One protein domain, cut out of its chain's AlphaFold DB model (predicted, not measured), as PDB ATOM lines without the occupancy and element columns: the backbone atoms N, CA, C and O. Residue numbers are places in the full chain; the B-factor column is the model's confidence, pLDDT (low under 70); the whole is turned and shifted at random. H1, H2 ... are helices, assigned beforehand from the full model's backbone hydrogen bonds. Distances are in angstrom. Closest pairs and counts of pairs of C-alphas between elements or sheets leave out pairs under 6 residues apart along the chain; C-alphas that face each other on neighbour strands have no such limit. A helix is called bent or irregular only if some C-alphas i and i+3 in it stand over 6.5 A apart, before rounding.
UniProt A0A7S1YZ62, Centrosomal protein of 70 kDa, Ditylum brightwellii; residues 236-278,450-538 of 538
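This is residues 236 to 278 and 450 to 538 of the 538 residues of the protein "Centrosomal protein of 70 kDa" of Ditylum brightwellii (UniProt A0A7S1YZ62). A long helix, H1, makes the longest axis, H4 runs back alongside part of its first half, and a helical hairpin of H2 and H3 is set at a slant over this pair, with H3 touching H4. Residues 265 to 278 of H1 stick out as a long arm at one end, residues 531 to 538 stick out at the other, and residues 477 to 483 stick out as a loop from the hairpin. The printed part has 132 residues, with four named helices in the order H1, H2, H3, H4 and no named strand, and its class is all helix. It is loose, with a radius of gyration of the C-alphas of 18.5 A and spans of 71 by 34 by 24 A.

H1, residues 239 to 278, touches H4, residues 515 to 535, with residues 240 to 254 alone. Their closest C-alphas are those of Val 250 and Ala 519, 6.5 A apart, and they run opposite ways at a shallow tilt of 11 degrees. H3, residues 486 to 506, touches H4 through residues 500 to 504 of H3 and 515 to 518 of H4 alone. The closest C-alphas of H3 and H4 are those of Phe 500 and Ala 515, 6.3 A apart, and the two run the same way at a steep tilt of 54 degrees. H2, residues 450 to 474, touches H3, and the two form a helical hairpin that runs opposite ways at a shallow tilt of 28 degrees. The closest C-alphas of H2 and H3 are those of Tyr 466 and Met 499, 7.2 A apart. H1 is near H2 and near H3, while H2 and H4 are apart. Every O i to N i+4 pair is within hydrogen-bond range in H3, against 31 of 36 in H1, 20 of 21 in H2 and 15 of 17 in H4.

H1 is 56.6 A from first to last C-alpha, from C-alpha 239 at (-37.120, 52.338, -33.165) to C-alpha 278 at (13.989, 31.300, -20.744). It has a kink of 26 degrees near residue 257; it is neither bent nor irregular, but only just: C-alphas 240 and 243 are 6.3 A apart. H2 is 34.9 A long, H3 30.3 A and H4 31.2 A, ending with C-alpha 535 at (-49.802, 56.330, -25.291).

The two C-alphas farthest apart, those of Lys 278 and Gln 538, are 72.6 A apart. Without the stretches that stand free, the body spans 40 by 28 by 22 A. Residues 279 to 449 are not printed, and C-alphas 278 and 450 are 60.8 A apart across the cut. The link from H2 to H3 is long, with 11 residues, and that from H3 to H4 is short. The mean pLDDT of the printed part is 71.6, and residues 253, 256, 260, 450 to 487 and 533 to 538 are under 70.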
ATOM      1  N   LYS A 236     -34.426  54.279 -40.208       84.44
ATOM      2  CA  LYS A 236     -34.740  55.421 -39.320       84.44
ATOM      3  C   LYS A 236     -36.067  55.261 -38.572       84.44
ATOM      4  O   LYS A 236     -36.217  55.772 -37.475       84.44
ATOM      5  N   ASN A 237     -37.007  54.525 -39.155       86.81
ATOM      6  CA  ASN A 237     -38.367  54.376 -38.651       86.81
ATOM      7  C   ASN A 237     -38.525  53.159 -37.723       86.81
ATOM      8  O   ASN A 237     -39.632  52.887 -37.276       86.81
ATOM      9  N   ASN A 238     -37.460  52.382 -37.498       85.75
ATOM     10  CA  ASN A 238     -37.516  51.112 -36.779       85.75
ATOM     11  C   ASN A 238     -36.909  51.241 -35.376       85.75
ATOM     12  O   ASN A 238     -35.942  50.556 -35.032       85.75
ATOM     13  N   THR A 239     -37.476  52.147 -34.579       80.56
ATOM     14  CA  THR A 239     -37.120  52.338 -33.165       80.56
ATOM     15  C   THR A 239     -37.357  51.067 -32.345       80.56
ATOM     16  O   THR A 239     -36.579  50.774 -31.440       80.56
ATOM     17  N   ASP A 240     -38.324  50.236 -32.737       83.56
ATOM     18  CA  ASP A 240     -38.602  48.939 -32.105       83.56
ATOM     19  C   ASP A 240     -37.413  47.964 -32.195       83.56
ATOM     20  O   ASP A 240     -37.156  47.184 -31.276       83.56
ATOM     21  N   ALA A 241     -36.626  48.021 -33.278       80.50
ATOM     22  CA  ALA A 241     -35.420  47.206 -33.436       80.50
ATOM     23  C   ALA A 241     -34.195  47.771 -32.693       80.50
ATOM     24  O   ALA A 241     -33.189  47.064 -32.537       80.50
ATOM     25  N   LEU A 242     -34.261  49.016 -32.218       80.75
ATOM     26  CA  LEU A 242     -33.157  49.678 -31.531       80.75
ATOM     27  C   LEU A 242     -32.894  49.045 -30.163       80.75
ATOM     28  O   LEU A 242     -31.754  48.684 -29.870       80.75
ATOM     29  N   VAL A 243     -33.943  48.845 -29.358       77.69
ATOM     30  CA  VAL A 243     -33.832  48.299 -27.992       77.69
ATOM     31  C   VAL A 243     -33.174  46.911 -27.988       77.69
ATOM     32  O   VAL A 243     -32.155  46.749 -27.309       77.69
ATOM     33  N   PRO A 244     -33.628  45.916 -28.786       78.44
ATOM     34  CA  PRO A 244     -32.973  44.610 -28.839       78.44
ATOM     35  C   PRO A 244     -31.521  44.688 -29.323       78.44
ATOM     36  O   PRO A 244     -30.685  43.889 -28.901       78.44
ATOM     37  N   THR A 245     -31.205  45.637 -30.208       76.88
ATOM     38  CA  THR A 245     -29.851  45.828 -30.746       76.88
ATOM     39  C   THR A 245     -28.913  46.406 -29.690       76.88
ATOM     40  O   THR A 245     -27.839  45.846 -29.459       76.88
ATOM     41  N   ILE A 246     -29.342  47.450 -28.976       72.25
ATOM     42  CA  ILE A 246     -28.608  48.012 -27.837       72.25
ATOM     43  C   ILE A 246     -28.423  46.940 -26.765       72.25
ATOM     44  O   ILE A 246     -27.318  46.756 -26.268       72.25
ATOM     45  N   GLN A 247     -29.459  46.165 -26.447       72.31
ATOM     46  CA  GLN A 247     -29.371  45.122 -25.428       72.31
ATOM     47  C   GLN A 247     -28.415  43.988 -25.826       72.31
ATOM     48  O   GLN A 247     -27.686  43.471 -24.978       72.31
ATOM     49  N   LYS A 248     -28.344  43.631 -27.116       77.69
ATOM     50  CA  LYS A 248     -27.312  42.727 -27.648       77.69
ATOM     51  C   LYS A 248     -25.915  43.330 -27.516       77.69
ATOM     52  O   LYS A 248     -25.030  42.641 -27.019       77.69
ATOM     53  N   MET A 249     -25.717  44.594 -27.893       70.50
ATOM     54  CA  MET A 249     -24.426  45.277 -27.735       70.50
ATOM     55  C   MET A 249     -24.000  45.337 -26.270       70.50
ATOM     56  O   MET A 249     -22.889  44.932 -25.948       70.50
ATOM     57  N   VAL A 250     -24.894  45.747 -25.372       74.50
ATOM     58  CA  VAL A 250     -24.655  45.763 -23.924       74.50
ATOM     59  C   VAL A 250     -24.299  44.367 -23.434       74.50
ATOM     60  O   VAL A 250     -23.313  44.220 -22.726       74.50
ATOM     61  N   ASN A 251     -25.026  43.322 -23.837       75.56
ATOM     62  CA  ASN A 251     -24.685  41.950 -23.462       75.56
ATOM     63  C   ASN A 251     -23.299  41.534 -23.962       75.56
ATOM     64  O   ASN A 251     -22.565  40.886 -23.218       75.56
ATOM     65  N   VAL A 252     -22.921  41.915 -25.183       74.44
ATOM     66  CA  VAL A 252     -21.586  41.625 -25.714       74.44
ATOM     67  C   VAL A 252     -20.517  42.362 -24.919       74.44
ATOM     68  O   VAL A 252     -19.557  41.743 -24.468       74.44
ATOM     69  N   VAL A 253     -20.708  43.653 -24.667       69.25
ATOM     70  CA  VAL A 253     -19.772  44.454 -23.877       69.25
ATOM     71  C   VAL A 253     -19.668  43.922 -22.451       69.25
ATOM     72  O   VAL A 253     -18.582  43.770 -21.925       69.25
ATOM     73  N   MET A 254     -20.777  43.550 -21.830       71.62
ATOM     74  CA  MET A 254     -20.806  43.156 -20.421       71.62
ATOM     75  C   MET A 254     -20.347  41.721 -20.184       71.62
ATOM     76  O   MET A 254     -19.801  41.426 -19.126       71.62
ATOM     77  N   LYS A 255     -20.591  40.809 -21.131       72.69
ATOM     78  CA  LYS A 255     -20.255  39.386 -20.971       72.69
ATOM     79  C   LYS A 255     -18.987  38.994 -21.710       72.69
ATOM     80  O   LYS A 255     -18.230  38.172 -21.203       72.69
ATOM     81  N   HIS A 256     -18.771  39.516 -22.915       69.12
ATOM     82  CA  HIS A 256     -17.655  39.091 -23.755       69.12
ATOM     83  C   HIS A 256     -16.408  39.949 -23.552       69.12
ATOM     84  O   HIS A 256     -15.323  39.376 -23.582       69.12
ATOM     85  N   VAL A 257     -16.523  41.255 -23.273       74.44
ATOM     86  CA  VAL A 257     -15.328  42.098 -23.053       74.44
ATOM     87  C   VAL A 257     -14.562  41.694 -21.789       74.44
ATOM     88  O   VAL A 257     -13.383  41.403 -21.944       74.44
ATOM     89  N   PRO A 258     -15.175  41.498 -20.601       80.31
ATOM     90  CA  PRO A 258     -14.424  41.037 -19.427       80.31
ATOM     91  C   PRO A 258     -13.760  39.670 -19.631       80.31
ATOM     92  O   PRO A 258     -12.680  39.406 -19.118       80.31
ATOM     93  N   ARG A 259     -14.388  38.788 -20.421       77.12
ATOM     94  CA  ARG A 259     -13.800  37.492 -20.789       77.12
ATOM     95  C   ARG A 259     -12.607  37.642 -21.729       77.12
ATOM     96  O   ARG A 259     -11.647  36.895 -21.603       77.12
ATOM     97  N   LEU A 260     -12.681  38.574 -22.678       66.69
ATOM     98  CA  LEU A 260     -11.581  38.901 -23.584       66.69
ATOM     99  C   LEU A 260     -10.424  39.575 -22.843       66.69
ATOM    100  O   LEU A 260      -9.277  39.265 -23.140       66.69
ATOM    101  N   GLU A 261     -10.722  40.448 -21.882       74.25
ATOM    102  CA  GLU A 261      -9.729  41.076 -21.004       74.25
ATOM    103  C   GLU A 261      -9.027  40.022 -20.146       74.25
ATOM    104  O   GLU A 261      -7.807  39.916 -20.224       74.25
ATOM    105  N   GLY A 262      -9.777  39.157 -19.454       80.88
ATOM    106  CA  GLY A 262      -9.193  38.056 -18.679       80.88
ATOM    107  C   GLY A 262      -8.354  37.105 -19.540       80.88
ATOM    108  O   GLY A 262      -7.240  36.750 -19.176       80.88
ATOM    109  N   PHE A 263      -8.823  36.765 -20.744       75.25
ATOM    110  CA  PHE A 263      -8.030  35.971 -21.686       75.25
ATOM    111  C   PHE A 263      -6.747  36.692 -22.131       75.25
ATOM    112  O   PHE A 263      -5.698  36.065 -22.275       75.25
ATOM    113  N   ALA A 264      -6.805  38.003 -22.377       70.62
ATOM    114  CA  ALA A 264      -5.629  38.781 -22.743       70.62
ATOM    115  C   ALA A 264      -4.615  38.843 -21.589       70.62
ATOM    116  O   ALA A 264      -3.417  38.702 -21.843       70.62
ATOM    117  N   GLU A 265      -5.080  38.992 -20.347       80.88
ATOM    118  CA  GLU A 265      -4.256  38.926 -19.135       80.88
ATOM    119  C   GLU A 265      -3.583  37.554 -18.996       80.88
ATOM    120  O   GLU A 265      -2.358  37.492 -18.909       80.88
ATOM    121  N   GLU A 266      -4.340  36.458 -19.120       82.62
ATOM    122  CA  GLU A 266      -3.805  35.088 -19.083       82.62
ATOM    123  C   GLU A 266      -2.724  34.854 -20.152       82.62
ATOM    124  O   GLU A 266      -1.674  34.263 -19.886       82.62
ATOM    125  N   VAL A 267      -2.940  35.341 -21.379       78.00
ATOM    126  CA  VAL A 267      -1.943  35.241 -22.456       78.00
ATOM    127  C   VAL A 267      -0.705  36.086 -22.148       78.00
ATOM    128  O   VAL A 267       0.413  35.640 -22.421       78.00
ATOM    129  N   CYS A 268      -0.869  37.285 -21.586       79.19
ATOM    130  CA  CYS A 268       0.259  38.123 -21.177       79.19
ATOM    131  C   CYS A 268       1.080  37.450 -20.073       79.19
ATOM    132  O   CYS A 268       2.310  37.411 -20.169       79.19
ATOM    133  N   ASP A 269       0.419  36.857 -19.082       85.44
ATOM    134  CA  ASP A 269       1.070  36.132 -17.997       85.44
ATOM    135  C   ASP A 269       1.850  34.924 -18.518       85.44
ATOM    136  O   ASP A 269       3.027  34.769 -18.186       85.44
ATOM    137  N   LEU A 270       1.272  34.141 -19.434       84.94
ATOM    138  CA  LEU A 270       1.972  33.030 -20.087       84.94
ATOM    139  C   LEU A 270       3.238  33.485 -20.830       84.94
ATOM    140  O   LEU A 270       4.271  32.813 -20.772       84.94
ATOM    141  N   VAL A 271       3.199  34.636 -21.510       83.69
ATOM    142  CA  VAL A 271       4.379  35.197 -22.194       83.69
ATOM    143  C   VAL A 271       5.444  35.634 -21.183       83.69
ATOM    144  O   VAL A 271       6.635  35.365 -21.378       83.69
ATOM    145  N   VAL A 272       5.038  36.269 -20.081       87.00
ATOM    146  CA  VAL A 272       5.945  36.682 -19.000       87.00
ATOM    147  C   VAL A 272       6.579  35.464 -18.320       87.00
ATOM    148  O   VAL A 272       7.776  35.475 -18.015       87.00
ATOM    149  N   GLU A 273       5.818  34.395 -18.099       88.44
ATOM    150  CA  GLU A 273       6.328  33.134 -17.567       88.44
ATOM    151  C   GLU A 273       7.295  32.447 -18.534       88.44
ATOM    152  O   GLU A 273       8.374  32.015 -18.116       88.44
ATOM    153  N   ASP A 274       6.999  32.417 -19.835       85.62
ATOM    154  CA  ASP A 274       7.912  31.866 -20.840       85.62
ATOM    155  C   ASP A 274       9.233  32.661 -20.894       85.62
ATOM    156  O   ASP A 274      10.327  32.089 -20.947       85.62
ATOM    157  N   GLU A 275       9.193  33.988 -20.756       86.69
ATOM    158  CA  GLU A 275      10.413  34.786 -20.599       86.69
ATOM    159  C   GLU A 275      11.189  34.458 -19.317       86.69
ATOM    160  O   GLU A 275      12.423  34.344 -19.347       86.69
ATOM    161  N   LYS A 276      10.499  34.314 -18.180       88.56
ATOM    162  CA  LYS A 276      11.127  33.946 -16.901       88.56
ATOM    163  C   LYS A 276      11.795  32.576 -17.009       88.56
ATOM    164  O   LYS A 276      12.962  32.432 -16.628       88.56
ATOM    165  N   THR A 277      11.127  31.586 -17.601       87.44
ATOM    166  CA  THR A 277      11.700  30.246 -17.796       87.44
ATOM    167  C   THR A 277      12.884  30.269 -18.768       87.44
ATOM    168  O   THR A 277      13.906  29.627 -18.496       87.44
ATOM    169  N   LYS A 278      12.840  31.069 -19.844       88.19
ATOM    170  CA  LYS A 278      13.989  31.300 -20.744       88.19
ATOM    171  C   LYS A 278      15.174  31.930 -20.011       88.19
ATOM    172  O   LYS A 278      16.306  31.464 -20.173       88.19
ATOM    173  N   ALA A 450     -28.384  75.746 -29.578       41.50
ATOM    174  CA  ALA A 450     -27.044  75.200 -29.803       41.50
ATOM    175  C   ALA A 450     -26.449  74.505 -28.568       41.50
ATOM    176  O   ALA A 450     -25.630  73.602 -28.720       41.50
ATOM    177  N   LYS A 451     -26.870  74.870 -27.351       39.88
ATOM    178  CA  LYS A 451     -26.313  74.282 -26.123       39.88
ATOM    179  C   LYS A 451     -26.760  72.830 -25.917       39.88
ATOM    180  O   LYS A 451     -25.948  71.989 -25.549       39.88
ATOM    181  N   TYR A 452     -28.021  72.525 -26.235       40.00
ATOM    182  CA  TYR A 452     -28.572  71.168 -26.146       40.00
ATOM    183  C   TYR A 452     -28.381  70.373 -27.444       40.00
ATOM    184  O   TYR A 452     -28.012  69.203 -27.389       40.00
ATOM    185  N   CYS A 453     -28.527  70.999 -28.621       41.31
ATOM    186  CA  CYS A 453     -28.226  70.333 -29.896       41.31
ATOM    187  C   CYS A 453     -26.725  70.081 -30.093       41.31
ATOM    188  O   CYS A 453     -26.372  69.155 -30.809       41.31
ATOM    189  N   GLY A 454     -25.845  70.867 -29.467       40.06
ATOM    190  CA  GLY A 454     -24.397  70.659 -29.496       40.06
ATOM    191  C   GLY A 454     -23.973  69.400 -28.743       40.06
ATOM    192  O   GLY A 454     -23.193  68.627 -29.290       40.06
ATOM    193  N   LEU A 455     -24.549  69.150 -27.556       41.06
ATOM    194  CA  LEU A 455     -24.378  67.873 -26.849       41.06
ATOM    195  C   LEU A 455     -24.935  66.721 -27.691       41.06
ATOM    196  O   LEU A 455     -24.213  65.783 -27.992       41.06
ATOM    197  N   ILE A 456     -26.172  66.845 -28.177       47.81
ATOM    198  CA  ILE A 456     -26.850  65.784 -28.936       47.81
ATOM    199  C   ILE A 456     -26.145  65.463 -30.269       47.81
ATOM    200  O   ILE A 456     -26.028  64.300 -30.647       47.81
ATOM    201  N   ALA A 457     -25.655  66.468 -30.998       46.88
ATOM    202  CA  ALA A 457     -24.960  66.271 -32.268       46.88
ATOM    203  C   ALA A 457     -23.520  65.774 -32.068       46.88
ATOM    204  O   ALA A 457     -23.061  64.912 -32.828       46.88
ATOM    205  N   ALA A 458     -22.813  66.262 -31.042       50.22
ATOM    206  CA  ALA A 458     -21.521  65.706 -30.646       50.22
ATOM    207  C   ALA A 458     -21.678  64.238 -30.214       50.22
ATOM    208  O   ALA A 458     -20.934  63.380 -30.693       50.22
ATOM    209  N   ASP A 459     -22.718  63.929 -29.438       59.78
ATOM    210  CA  ASP A 459     -23.046  62.584 -28.968       59.78
ATOM    211  C   ASP A 459     -23.453  61.654 -30.104       59.78
ATOM    212  O   ASP A 459     -22.970  60.529 -30.165       59.78
ATOM    213  N   ALA A 460     -24.260  62.103 -31.069       56.12
ATOM    214  CA  ALA A 460     -24.639  61.278 -32.217       56.12
ATOM    215  C   ALA A 460     -23.434  60.949 -33.114       56.12
ATOM    216  O   ALA A 460     -23.355  59.870 -33.704       56.12
ATOM    217  N   THR A 461     -22.472  61.867 -33.240       60.00
ATOM    218  CA  THR A 461     -21.246  61.634 -34.022       60.00
ATOM    219  C   THR A 461     -20.303  60.677 -33.295       60.00
ATOM    220  O   THR A 461     -19.729  59.775 -33.914       60.00
ATOM    221  N   SER A 462     -20.185  60.826 -31.977       60.50
ATOM    222  CA  SER A 462     -19.433  59.920 -31.112       60.50
ATOM    223  C   SER A 462     -20.061  58.525 -31.103       60.50
ATOM    224  O   SER A 462     -19.374  57.549 -31.397       60.50
ATOM    225  N   LEU A 463     -21.380  58.415 -30.921       58.75
ATOM    226  CA  LEU A 463     -22.129  57.159 -30.973       58.75
ATOM    227  C   LEU A 463     -21.961  56.456 -32.327       58.75
ATOM    228  O   LEU A 463     -21.639  55.269 -32.350       58.75
ATOM    229  N   ARG A 464     -22.070  57.180 -33.455       62.03
ATOM    230  CA  ARG A 464     -21.759  56.652 -34.803       62.03
ATOM    231  C   ARG A 464     -20.361  56.066 -34.880       62.03
ATOM    232  O   ARG A 464     -20.177  54.966 -35.398       62.03
ATOM    233  N   ARG A 465     -19.375  56.796 -34.366       65.31
ATOM    234  CA  ARG A 465     -17.978  56.364 -34.355       65.31
ATOM    235  C   ARG A 465     -17.812  55.081 -33.534       65.31
ATOM    236  O   ARG A 465     -17.167  54.147 -34.001       65.31
ATOM    237  N   TYR A 466     -18.446  54.989 -32.369       62.00
ATOM    238  CA  TYR A 466     -18.373  53.815 -31.499       62.00
ATOM    239  C   TYR A 466     -19.092  52.594 -32.071       62.00
ATOM    240  O   TYR A 466     -18.551  51.489 -32.036       62.00
ATOM    241  N   VAL A 467     -20.269  52.786 -32.662       62.09
ATOM    242  CA  VAL A 467     -20.995  51.732 -33.375       62.09
ATOM    243  C   VAL A 467     -20.192  51.237 -34.574       62.09
ATOM    244  O   VAL A 467     -20.056  50.030 -34.757       62.09
ATOM    245  N   SER A 468     -19.583  52.142 -35.345       61.66
ATOM    246  CA  SER A 468     -18.697  51.778 -36.452       61.66
ATOM    247  C   SER A 468     -17.477  50.988 -35.972       61.66
ATOM    248  O   SER A 468     -17.079  50.039 -36.641       61.66
ATOM    249  N   TYR A 469     -16.897  51.327 -34.816       62.78
ATOM    250  CA  TYR A 469     -15.790  50.565 -34.227       62.78
ATOM    251  C   TYR A 469     -16.222  49.191 -33.714       62.78
ATOM    252  O   TYR A 469     -15.515  48.210 -33.931       62.78
ATOM    253  N   PHE A 470     -17.390  49.099 -33.077       60.06
ATOM    254  CA  PHE A 470     -17.967  47.828 -32.649       60.06
ATOM    255  C   PHE A 470     -18.226  46.930 -33.863       60.06
ATOM    256  O   PHE A 470     -17.777  45.787 -33.907       60.06
ATOM    257  N   MET A 471     -18.862  47.474 -34.900       61.12
ATOM    258  CA  MET A 471     -19.014  46.787 -36.174       61.12
ATOM    259  C   MET A 471     -17.652  46.394 -36.740       61.12
ATOM    260  O   MET A 471     -17.498  45.259 -37.138       61.12
ATOM    261  N   HIS A 472     -16.627  47.242 -36.720       62.81
ATOM    262  CA  HIS A 472     -15.310  46.864 -37.239       62.81
ATOM    263  C   HIS A 472     -14.680  45.667 -36.499       62.81
ATOM    264  O   HIS A 472     -14.117  44.789 -37.143       62.81
ATOM    265  N   LEU A 473     -14.840  45.581 -35.175       57.31
ATOM    266  CA  LEU A 473     -14.307  44.482 -34.358       57.31
ATOM    267  C   LEU A 473     -15.067  43.169 -34.510       57.31
ATOM    268  O   LEU A 473     -14.458  42.103 -34.538       57.31
ATOM    269  N   PHE A 474     -16.395  43.238 -34.593       57.31
ATOM    270  CA  PHE A 474     -17.249  42.050 -34.637       57.31
ATOM    271  C   PHE A 474     -17.658  41.651 -36.062       57.31
ATOM    272  O   PHE A 474     -18.079  40.521 -36.289       57.31
ATOM    273  N   ASN A 475     -17.490  42.549 -37.036       51.28
ATOM    274  CA  ASN A 475     -17.657  42.295 -38.468       51.28
ATOM    275  C   ASN A 475     -16.333  41.895 -39.136       51.28
ATOM    276  O   ASN A 475     -16.276  41.804 -40.365       51.28
ATOM    277  N   VAL A 476     -15.297  41.557 -38.351       47.88
ATOM    278  CA  VAL A 476     -14.286  40.591 -38.792       47.88
ATOM    279  C   VAL A 476     -15.007  39.251 -38.941       47.88
ATOM    280  O   VAL A 476     -14.900  38.343 -38.117       47.88
ATOM    281  N   ARG A 477     -15.786  39.125 -40.026       44.34
ATOM    282  CA  ARG A 477     -16.093  37.829 -40.628       44.34
ATOM    283  C   ARG A 477     -14.783  37.068 -40.628       44.34
ATOM    284  O   ARG A 477     -13.763  37.664 -40.952       44.34
ATOM    285  N   HIS A 478     -14.829  35.807 -40.224       43.72
ATOM    286  CA  HIS A 478     -13.720  34.866 -40.097       43.72
ATOM    287  C   HIS A 478     -12.825  34.766 -41.354       43.72
ATOM    288  O   HIS A 478     -12.734  33.713 -41.976       43.72
ATOM    289  N   VAL A 479     -12.137  35.838 -41.740       36.72
ATOM    290  CA  VAL A 479     -11.133  35.851 -42.790       36.72
ATOM    291  C   VAL A 479      -9.873  35.316 -42.121       36.72
ATOM    292  O   VAL A 479      -9.032  36.041 -41.600       36.72
ATOM    293  N   ASN A 480      -9.810  33.988 -42.074       41.47
ATOM    294  CA  ASN A 480      -8.596  33.198 -41.891       41.47
ATOM    295  C   ASN A 480      -7.872  33.355 -40.547       41.47
ATOM    296  O   ASN A 480      -6.663  33.563 -40.525       41.47
ATOM    297  N   ALA A 481      -8.581  33.195 -39.423       44.94
ATOM    298  CA  ALA A 481      -7.959  32.992 -38.105       44.94
ATOM    299  C   ALA A 481      -6.942  34.076 -37.672       44.94
ATOM    300  O   ALA A 481      -6.127  33.847 -36.774       44.94
ATOM    301  N   VAL A 482      -6.994  35.267 -38.276       47.72
ATOM    302  CA  VAL A 482      -6.173  36.402 -37.866       47.72
ATOM    303  C   VAL A 482      -6.766  36.914 -36.562       47.72
ATOM    304  O   VAL A 482      -7.794  37.586 -36.545       47.72
ATOM    305  N   ARG A 483      -6.144  36.528 -35.443       53.69
ATOM    306  CA  ARG A 483      -6.436  37.122 -34.136       53.69
ATOM    307  C   ARG A 483      -6.328  38.646 -34.279       53.69
ATOM    308  O   ARG A 483      -5.346  39.090 -34.885       53.69
ATOM    309  N   PRO A 484      -7.274  39.431 -33.727       57.47
ATOM    310  CA  PRO A 484      -7.130  40.879 -33.668       57.47
ATOM    311  C   PRO A 484      -5.740  41.195 -33.130       57.47
ATOM    312  O   PRO A 484      -5.310  40.602 -32.132       57.47
ATOM    313  N   LYS A 485      -4.991  42.059 -33.818       64.75
ATOM    314  CA  LYS A 485      -3.675  42.452 -33.311       64.75
ATOM    315  C   LYS A 485      -3.909  43.067 -31.933       64.75
ATOM    316  O   LYS A 485      -4.790  43.902 -31.790       64.75
ATOM    317  N   MET A 486      -3.121  42.684 -30.928       61.25
ATOM    318  CA  MET A 486      -3.212  43.218 -29.554       61.25
ATOM    319  C   MET A 486      -3.363  44.753 -29.506       61.25
ATOM    320  O   MET A 486      -4.088  45.291 -28.675       61.25
ATOM    321  N   ASN A 487      -2.741  45.456 -30.457       68.44
ATOM    322  CA  ASN A 487      -2.861  46.905 -30.618       68.44
ATOM    323  C   ASN A 487      -4.301  47.376 -30.907       68.44
ATOM    324  O   ASN A 487      -4.702  48.415 -30.402       68.44
ATOM    325  N   GLU A 488      -5.084  46.630 -31.687       72.81
ATOM    326  CA  GLU A 488      -6.486  46.950 -31.997       72.81
ATOM    327  C   GLU A 488      -7.375  46.788 -30.761       72.81
ATOM    328  O   GLU A 488      -8.234  47.629 -30.506       72.81
ATOM    329  N   VAL A 489      -7.114  45.763 -29.942       71.75
ATOM    330  CA  VAL A 489      -7.817  45.548 -28.667       71.75
ATOM    331  C   VAL A 489      -7.528  46.690 -27.690       71.75
ATOM    332  O   VAL A 489      -8.445  47.207 -27.056       71.75
ATOM    333  N   TYR A 490      -6.273  47.140 -27.607       70.94
ATOM    334  CA  TYR A 490      -5.889  48.255 -26.737       70.94
ATOM    335  C   TYR A 490      -6.502  49.590 -27.185       70.94
ATOM    336  O   TYR A 490      -7.094  50.317 -26.381       70.94
ATOM    337  N   VAL A 491      -6.420  49.899 -28.485       74.69
ATOM    338  CA  VAL A 491      -7.065  51.087 -29.071       74.69
ATOM    339  C   VAL A 491      -8.569  51.058 -28.799       74.69
ATOM    340  O   VAL A 491      -9.157  52.084 -28.453       74.69
ATOM    341  N   TYR A 492      -9.183  49.878 -28.868       75.50
ATOM    342  CA  TYR A 492     -10.598  49.718 -28.583       75.50
ATOM    343  C   TYR A 492     -10.965  49.914 -27.116       75.50
ATOM    344  O   TYR A 492     -11.894  50.663 -26.837       75.50
ATOM    345  N   SER A 493     -10.248  49.284 -26.183       77.44
ATOM    346  CA  SER A 493     -10.488  49.459 -24.744       77.44
ATOM    347  C   SER A 493     -10.421  50.942 -24.355       77.44
ATOM    348  O   SER A 493     -11.297  51.467 -23.659       77.44
ATOM    349  N   THR A 494      -9.453  51.665 -24.924       79.75
ATOM    350  CA  THR A 494      -9.309  53.112 -24.727       79.75
ATOM    351  C   THR A 494     -10.506  53.886 -25.297       79.75
ATOM    352  O   THR A 494     -11.077  54.739 -24.616       79.75
ATOM    353  N   ALA A 495     -10.941  53.564 -26.521       77.75
ATOM    354  CA  ALA A 495     -12.097  54.199 -27.156       77.75
ATOM    355  C   ALA A 495     -13.423  53.903 -26.428       77.75
ATOM    356  O   ALA A 495     -14.246  54.798 -26.264       77.75
ATOM    357  N   MET A 496     -13.618  52.673 -25.949       79.25
ATOM    358  CA  MET A 496     -14.764  52.265 -25.128       79.25
ATOM    359  C   MET A 496     -14.808  53.030 -23.806       79.25
ATOM    360  O   MET A 496     -15.867  53.484 -23.378       79.25
ATOM    361  N   THR A 497     -13.655  53.216 -23.167       82.12
ATOM    362  CA  THR A 497     -13.561  53.974 -21.916       82.12
ATOM    363  C   THR A 497     -13.930  55.444 -22.127       82.12
ATOM    364  O   THR A 497     -14.667  56.010 -21.316       82.12
ATOM    365  N   ALA A 498     -13.478  56.046 -23.235       82.31
ATOM    366  CA  ALA A 498     -13.890  57.388 -23.643       82.31
ATOM    367  C   ALA A 498     -15.406  57.452 -23.897       82.31
ATOM    368  O   ALA A 498     -16.072  58.307 -23.326       82.31
ATOM    369  N   MET A 499     -15.973  56.479 -24.621       82.25
ATOM    370  CA  MET A 499     -17.422  56.386 -24.844       82.25
ATOM    371  C   MET A 499     -18.207  56.358 -23.538       82.25
ATOM    372  O   MET A 499     -19.165  57.106 -23.380       82.25
ATOM    373  N   PHE A 500     -17.829  55.489 -22.599       83.12
ATOM    374  CA  PHE A 500     -18.537  55.390 -21.327       83.12
ATOM    375  C   PHE A 500     -18.423  56.669 -20.509       83.12
ATOM    376  O   PHE A 500     -19.361  57.009 -19.796       83.12
ATOM    377  N   ARG A 501     -17.301  57.388 -20.597       88.69
ATOM    378  CA  ARG A 501     -17.163  58.706 -19.975       88.69
ATOM    379  C   ARG A 501     -18.132  59.710 -20.600       88.69
ATOM    380  O   ARG A 501     -18.876  60.330 -19.852       88.69
ATOM    381  N   ASP A 502     -18.170  59.799 -21.925       84.19
ATOM    382  CA  ASP A 502     -19.047  60.732 -22.637       84.19
ATOM    383  C   ASP A 502     -20.534  60.390 -22.368       84.19
ATOM    384  O   ASP A 502     -21.339  61.261 -22.057       84.19
ATOM    385  N   MET A 503     -20.895  59.099 -22.339       80.94
ATOM    386  CA  MET A 503     -22.243  58.645 -21.962       80.94
ATOM    387  C   MET A 503     -22.603  58.967 -20.508       80.94
ATOM    388  O   MET A 503     -23.760  59.269 -20.231       80.94
ATOM    389  N   ARG A 504     -21.659  58.896 -19.558       91.38
ATOM    390  CA  ARG A 504     -21.930  59.304 -18.166       91.38
ATOM    391  C   ARG A 504     -22.280  60.780 -18.107       91.38
ATOM    392  O   ARG A 504     -23.248  61.129 -17.444       91.38
ATOM    393  N   GLU A 505     -21.516  61.610 -18.808       88.50
ATOM    394  CA  GLU A 505     -21.760  63.048 -18.882       88.50
ATOM    395  C   GLU A 505     -23.131  63.341 -19.506       88.50
ATOM    396  O   GLU A 505     -23.951  64.010 -18.879       88.50
ATOM    397  N   ALA A 506     -23.440  62.737 -20.657       82.44
ATOM    398  CA  ALA A 506     -24.722  62.909 -21.344       82.44
ATOM    399  C   ALA A 506     -25.933  62.457 -20.503       82.44
ATOM    400  O   ALA A 506     -27.012  63.043 -20.572       82.44
ATOM    401  N   LEU A 507     -25.761  61.418 -19.681       86.12
ATOM    402  CA  LEU A 507     -26.808  60.869 -18.814       86.12
ATOM    403  C   LEU A 507     -26.857  61.519 -17.424       86.12
ATOM    404  O   LEU A 507     -27.615  61.048 -16.572       86.12
ATOM    405  N   ASN A 508     -26.063  62.568 -17.178       92.25
ATOM    406  CA  ASN A 508     -25.891  63.202 -15.866       92.25
ATOM    407  C   ASN A 508     -25.544  62.197 -14.750       92.25
ATOM    408  O   ASN A 508     -26.028  62.286 -13.621       92.25
ATOM    409  N   MET A 509     -24.716  61.207 -15.070       94.56
ATOM    410  CA  MET A 509     -24.206  60.220 -14.125       94.56
ATOM    411  C   MET A 509     -22.837  60.640 -13.588       94.56
ATOM    412  O   MET A 509     -22.086  61.365 -14.237       94.56
ATOM    413  N   SER A 510     -22.476  60.133 -12.407       96.88
ATOM    414  CA  SER A 510     -21.131  60.336 -11.865       96.88
ATOM    415  C   SER A 510     -20.073  59.795 -12.834       96.88
ATOM    416  O   SER A 510     -20.227  58.707 -13.396       96.88
ATOM    417  N   SER A 511     -18.949  60.501 -12.971       92.81
ATOM    418  CA  SER A 511     -17.788  60.041 -13.747       92.81
ATOM    419  C   SER A 511     -17.241  58.695 -13.245       92.81
ATOM    420  O   SER A 511     -16.683  57.922 -14.026       92.81
ATOM    421  N   SER A 512     -17.470  58.378 -11.967       94.38
ATOM    422  CA  SER A 512     -17.115  57.108 -11.327       94.38
ATOM    423  C   SER A 512     -18.148  55.989 -11.510       94.38
ATOM    424  O   SER A 512     -17.916  54.867 -11.060       94.38
ATOM    425  N   SER A 513     -19.291  56.248 -12.154       93.06
ATOM    426  CA  SER A 513     -20.326  55.228 -12.323       93.06
ATOM    427  C   SER A 513     -19.809  54.050 -13.162       93.06
ATOM    428  O   SER A 513     -19.232  54.254 -14.237       93.06
ATOM    429  N   PRO A 514     -20.017  52.793 -12.731       91.44
ATOM    430  CA  PRO A 514     -19.566  51.638 -13.497       91.44
ATOM    431  C   PRO A 514     -20.284  51.588 -14.852       91.44
ATOM    432  O   PRO A 514     -21.450  51.971 -14.953       91.44
ATOM    433  N   ALA A 515     -19.619  51.065 -15.889       81.69
ATOM    434  CA  ALA A 515     -20.191  50.917 -17.237       81.69
ATOM    435  C   ALA A 515     -21.562  50.207 -17.228       81.69
ATOM    436  O   ALA A 515     -22.458  50.527 -18.005       81.69
ATOM    437  N   GLN A 516     -21.758  49.298 -16.270       85.25
ATOM    438  CA  GLN A 516     -23.013  48.587 -16.028       85.25
ATOM    439  C   GLN A 516     -24.185  49.507 -15.659       85.25
ATOM    440  O   GLN A 516     -25.318  49.253 -16.065       85.25
ATOM    441  N   ALA A 517     -23.924  50.546 -14.865       89.75
ATOM    442  CA  ALA A 517     -24.932  51.519 -14.464       89.75
ATOM    443  C   ALA A 517     -25.302  52.420 -15.647       89.75
ATOM    444  O   ALA A 517     -26.481  52.669 -15.876       89.75
ATOM    445  N   VAL A 518     -24.304  52.823 -16.442       84.00
ATOM    446  CA  VAL A 518     -24.505  53.587 -17.685       84.00
ATOM    447  C   VAL A 518     -25.400  52.806 -18.644       84.00
ATOM    448  O   VAL A 518     -26.425  53.312 -19.090       84.00
ATOM    449  N   ALA A 519     -25.079  51.533 -18.890       81.25
ATOM    450  CA  ALA A 519     -25.868  50.671 -19.761       81.25
ATOM    451  C   ALA A 519     -27.312  50.478 -19.265       81.25
ATOM    452  O   ALA A 519     -28.244  50.522 -20.068       81.25
ATOM    453  N   ARG A 520     -27.517  50.298 -17.951       84.94
ATOM    454  CA  ARG A 520     -28.864  50.235 -17.359       84.94
ATOM    455  C   ARG A 520     -29.637  51.528 -17.579       84.94
ATOM    456  O   ARG A 520     -30.783  51.465 -18.005       84.94
ATOM    457  N   ARG A 521     -29.001  52.681 -17.370       86.75
ATOM    458  CA  ARG A 521     -29.651  53.981 -17.538       86.75
ATOM    459  C   ARG A 521     -30.072  54.237 -18.985       86.75
ATOM    460  O   ARG A 521     -31.174  54.723 -19.220       86.75
ATOM    461  N   VAL A 522     -29.237  53.847 -19.950       81.75
ATOM    462  CA  VAL A 522     -29.592  53.886 -21.380       81.75
ATOM    463  C   VAL A 522     -30.818  53.014 -21.666       81.75
ATOM    464  O   VAL A 522     -31.729  53.458 -22.360       81.75
ATOM    465  N   LEU A 523     -30.872  51.795 -21.117       79.12
ATOM    466  CA  LEU A 523     -32.022  50.899 -21.290       79.12
ATOM    467  C   LEU A 523     -33.298  51.458 -20.648       79.12
ATOM    468  O   LEU A 523     -34.356  51.389 -21.264       79.12
ATOM    469  N   GLU A 524     -33.211  52.038 -19.450       84.12
ATOM    470  CA  GLU A 524     -34.344  52.687 -18.777       84.12
ATOM    471  C   GLU A 524     -34.928  53.822 -19.621       84.12
ATOM    472  O   GLU A 524     -36.135  53.856 -19.843       84.12
ATOM    473  N   ILE A 525     -34.074  54.714 -20.135       80.00
ATOM    474  CA  ILE A 525     -34.498  55.823 -21.001       80.00
ATOM    475  C   ILE A 525     -35.116  55.282 -22.288       80.00
ATOM    476  O   ILE A 525     -36.173  55.743 -22.709       80.00
ATOM    477  N   SER A 526     -34.494  54.274 -22.897       76.12
ATOM    478  CA  SER A 526     -35.009  53.677 -24.126       76.12
ATOM    479  C   SER A 526     -36.379  53.023 -23.927       76.12
ATOM    480  O   SER A 526     -37.240  53.140 -24.797       76.12
ATOM    481  N   ASN A 527     -36.595  52.362 -22.788       77.62
ATOM    482  CA  ASN A 527     -37.881  51.761 -22.444       77.62
ATOM    483  C   ASN A 527     -38.937  52.829 -22.149       77.62
ATOM    484  O   ASN A 527     -40.064  52.689 -22.613       77.62
ATOM    485  N   ALA A 528     -38.570  53.903 -21.440       77.50
ATOM    486  CA  ALA A 528     -39.468  55.019 -21.153       77.50
ATOM    487  C   ALA A 528     -39.980  55.688 -22.439       77.50
ATOM    488  O   ALA A 528     -41.172  55.960 -22.564       77.50
ATOM    489  N   ILE A 529     -39.103  55.875 -23.433       74.44
ATOM    490  CA  ILE A 529     -39.514  56.445 -24.723       74.44
ATOM    491  C   ILE A 529     -40.426  55.473 -25.491       74.44
ATOM    492  O   ILE A 529     -41.422  55.892 -26.072       74.44
ATOM    493  N   SER A 530     -40.142  54.166 -25.451       74.88
ATOM    494  CA  SER A 530     -40.989  53.156 -26.104       74.88
ATOM    495  C   SER A 530     -42.390  53.056 -25.485       74.88
ATOM    496  O   SER A 530     -43.356  52.766 -26.193       74.88
ATOM    497  N   THR A 531     -42.529  53.303 -24.181       77.12
ATOM    498  CA  THR A 531     -43.843  53.324 -23.524       77.12
ATOM    499  C   THR A 531     -44.666  54.561 -23.880       77.12
ATOM    500  O   THR A 531     -45.873  54.422 -24.071       77.12
ATOM    501  N   ASP A 532     -44.040  55.731 -24.048       72.19
ATOM    502  CA  ASP A 532     -44.743  56.969 -24.428       72.19
ATOM    503  C   ASP A 532     -45.303  56.913 -25.862       72.19
ATOM    504  O   ASP A 532     -46.415  57.388 -26.110       72.19
ATOM    505  N   ASP A 533     -44.608  56.254 -26.795       62.12
ATOM    506  CA  ASP A 533     -45.084  56.082 -28.180       62.12
ATOM    507  C   ASP A 533     -46.387  55.259 -28.274       62.12
ATOM    508  O   ASP A 533     -47.179  55.448 -29.201       62.12
ATOM    509  N   ASN A 534     -46.653  54.367 -27.312       57.59
ATOM    510  CA  ASN A 534     -47.907  53.607 -27.259       57.59
ATOM    511  C   ASN A 534     -49.072  54.426 -26.693       57.59
ATOM    512  O   ASN A 534     -50.215  54.189 -27.081       57.59
ATOM    513  N   VAL A 535     -48.792  55.401 -25.823       56.44
ATOM    514  CA  VAL A 535     -49.802  56.330 -25.291       56.44
ATOM    515  C   VAL A 535     -50.194  57.364 -26.344       56.44
ATOM    516  O   VAL A 535     -51.348  57.756 -26.406       56.44
ATOM    517  N   PHE A 536     -49.265  57.762 -27.219       46.41
ATOM    518  CA  PHE A 536     -49.550  58.692 -28.319       46.41
ATOM    519  C   PHE A 536     -50.271  58.059 -29.522       46.41
ATOM    520  O   PHE A 536     -50.773  58.784 -30.381       46.41
ATOM    521  N   ARG A 537     -50.287  56.723 -29.631       48.97
ATOM    522  CA  ARG A 537     -50.984  55.991 -30.708       48.97
ATOM    523  C   ARG A 537     -52.389  55.504 -30.336       48.97
ATOM    524  O   ARG A 537     -53.108  55.090 -31.247       48.97
ATOM    525  N   GLN A 538     -52.749  55.510 -29.054       42.72
ATOM    526  CA  GLN A 538     -54.121  55.294 -28.574       42.72
ATOM    527  C   GLN A 538     -54.862  56.625 -28.507       42.72
ATOM    528  O   GLN A 538     -56.079  56.606 -28.800       42.72
TER     529      GLN A 538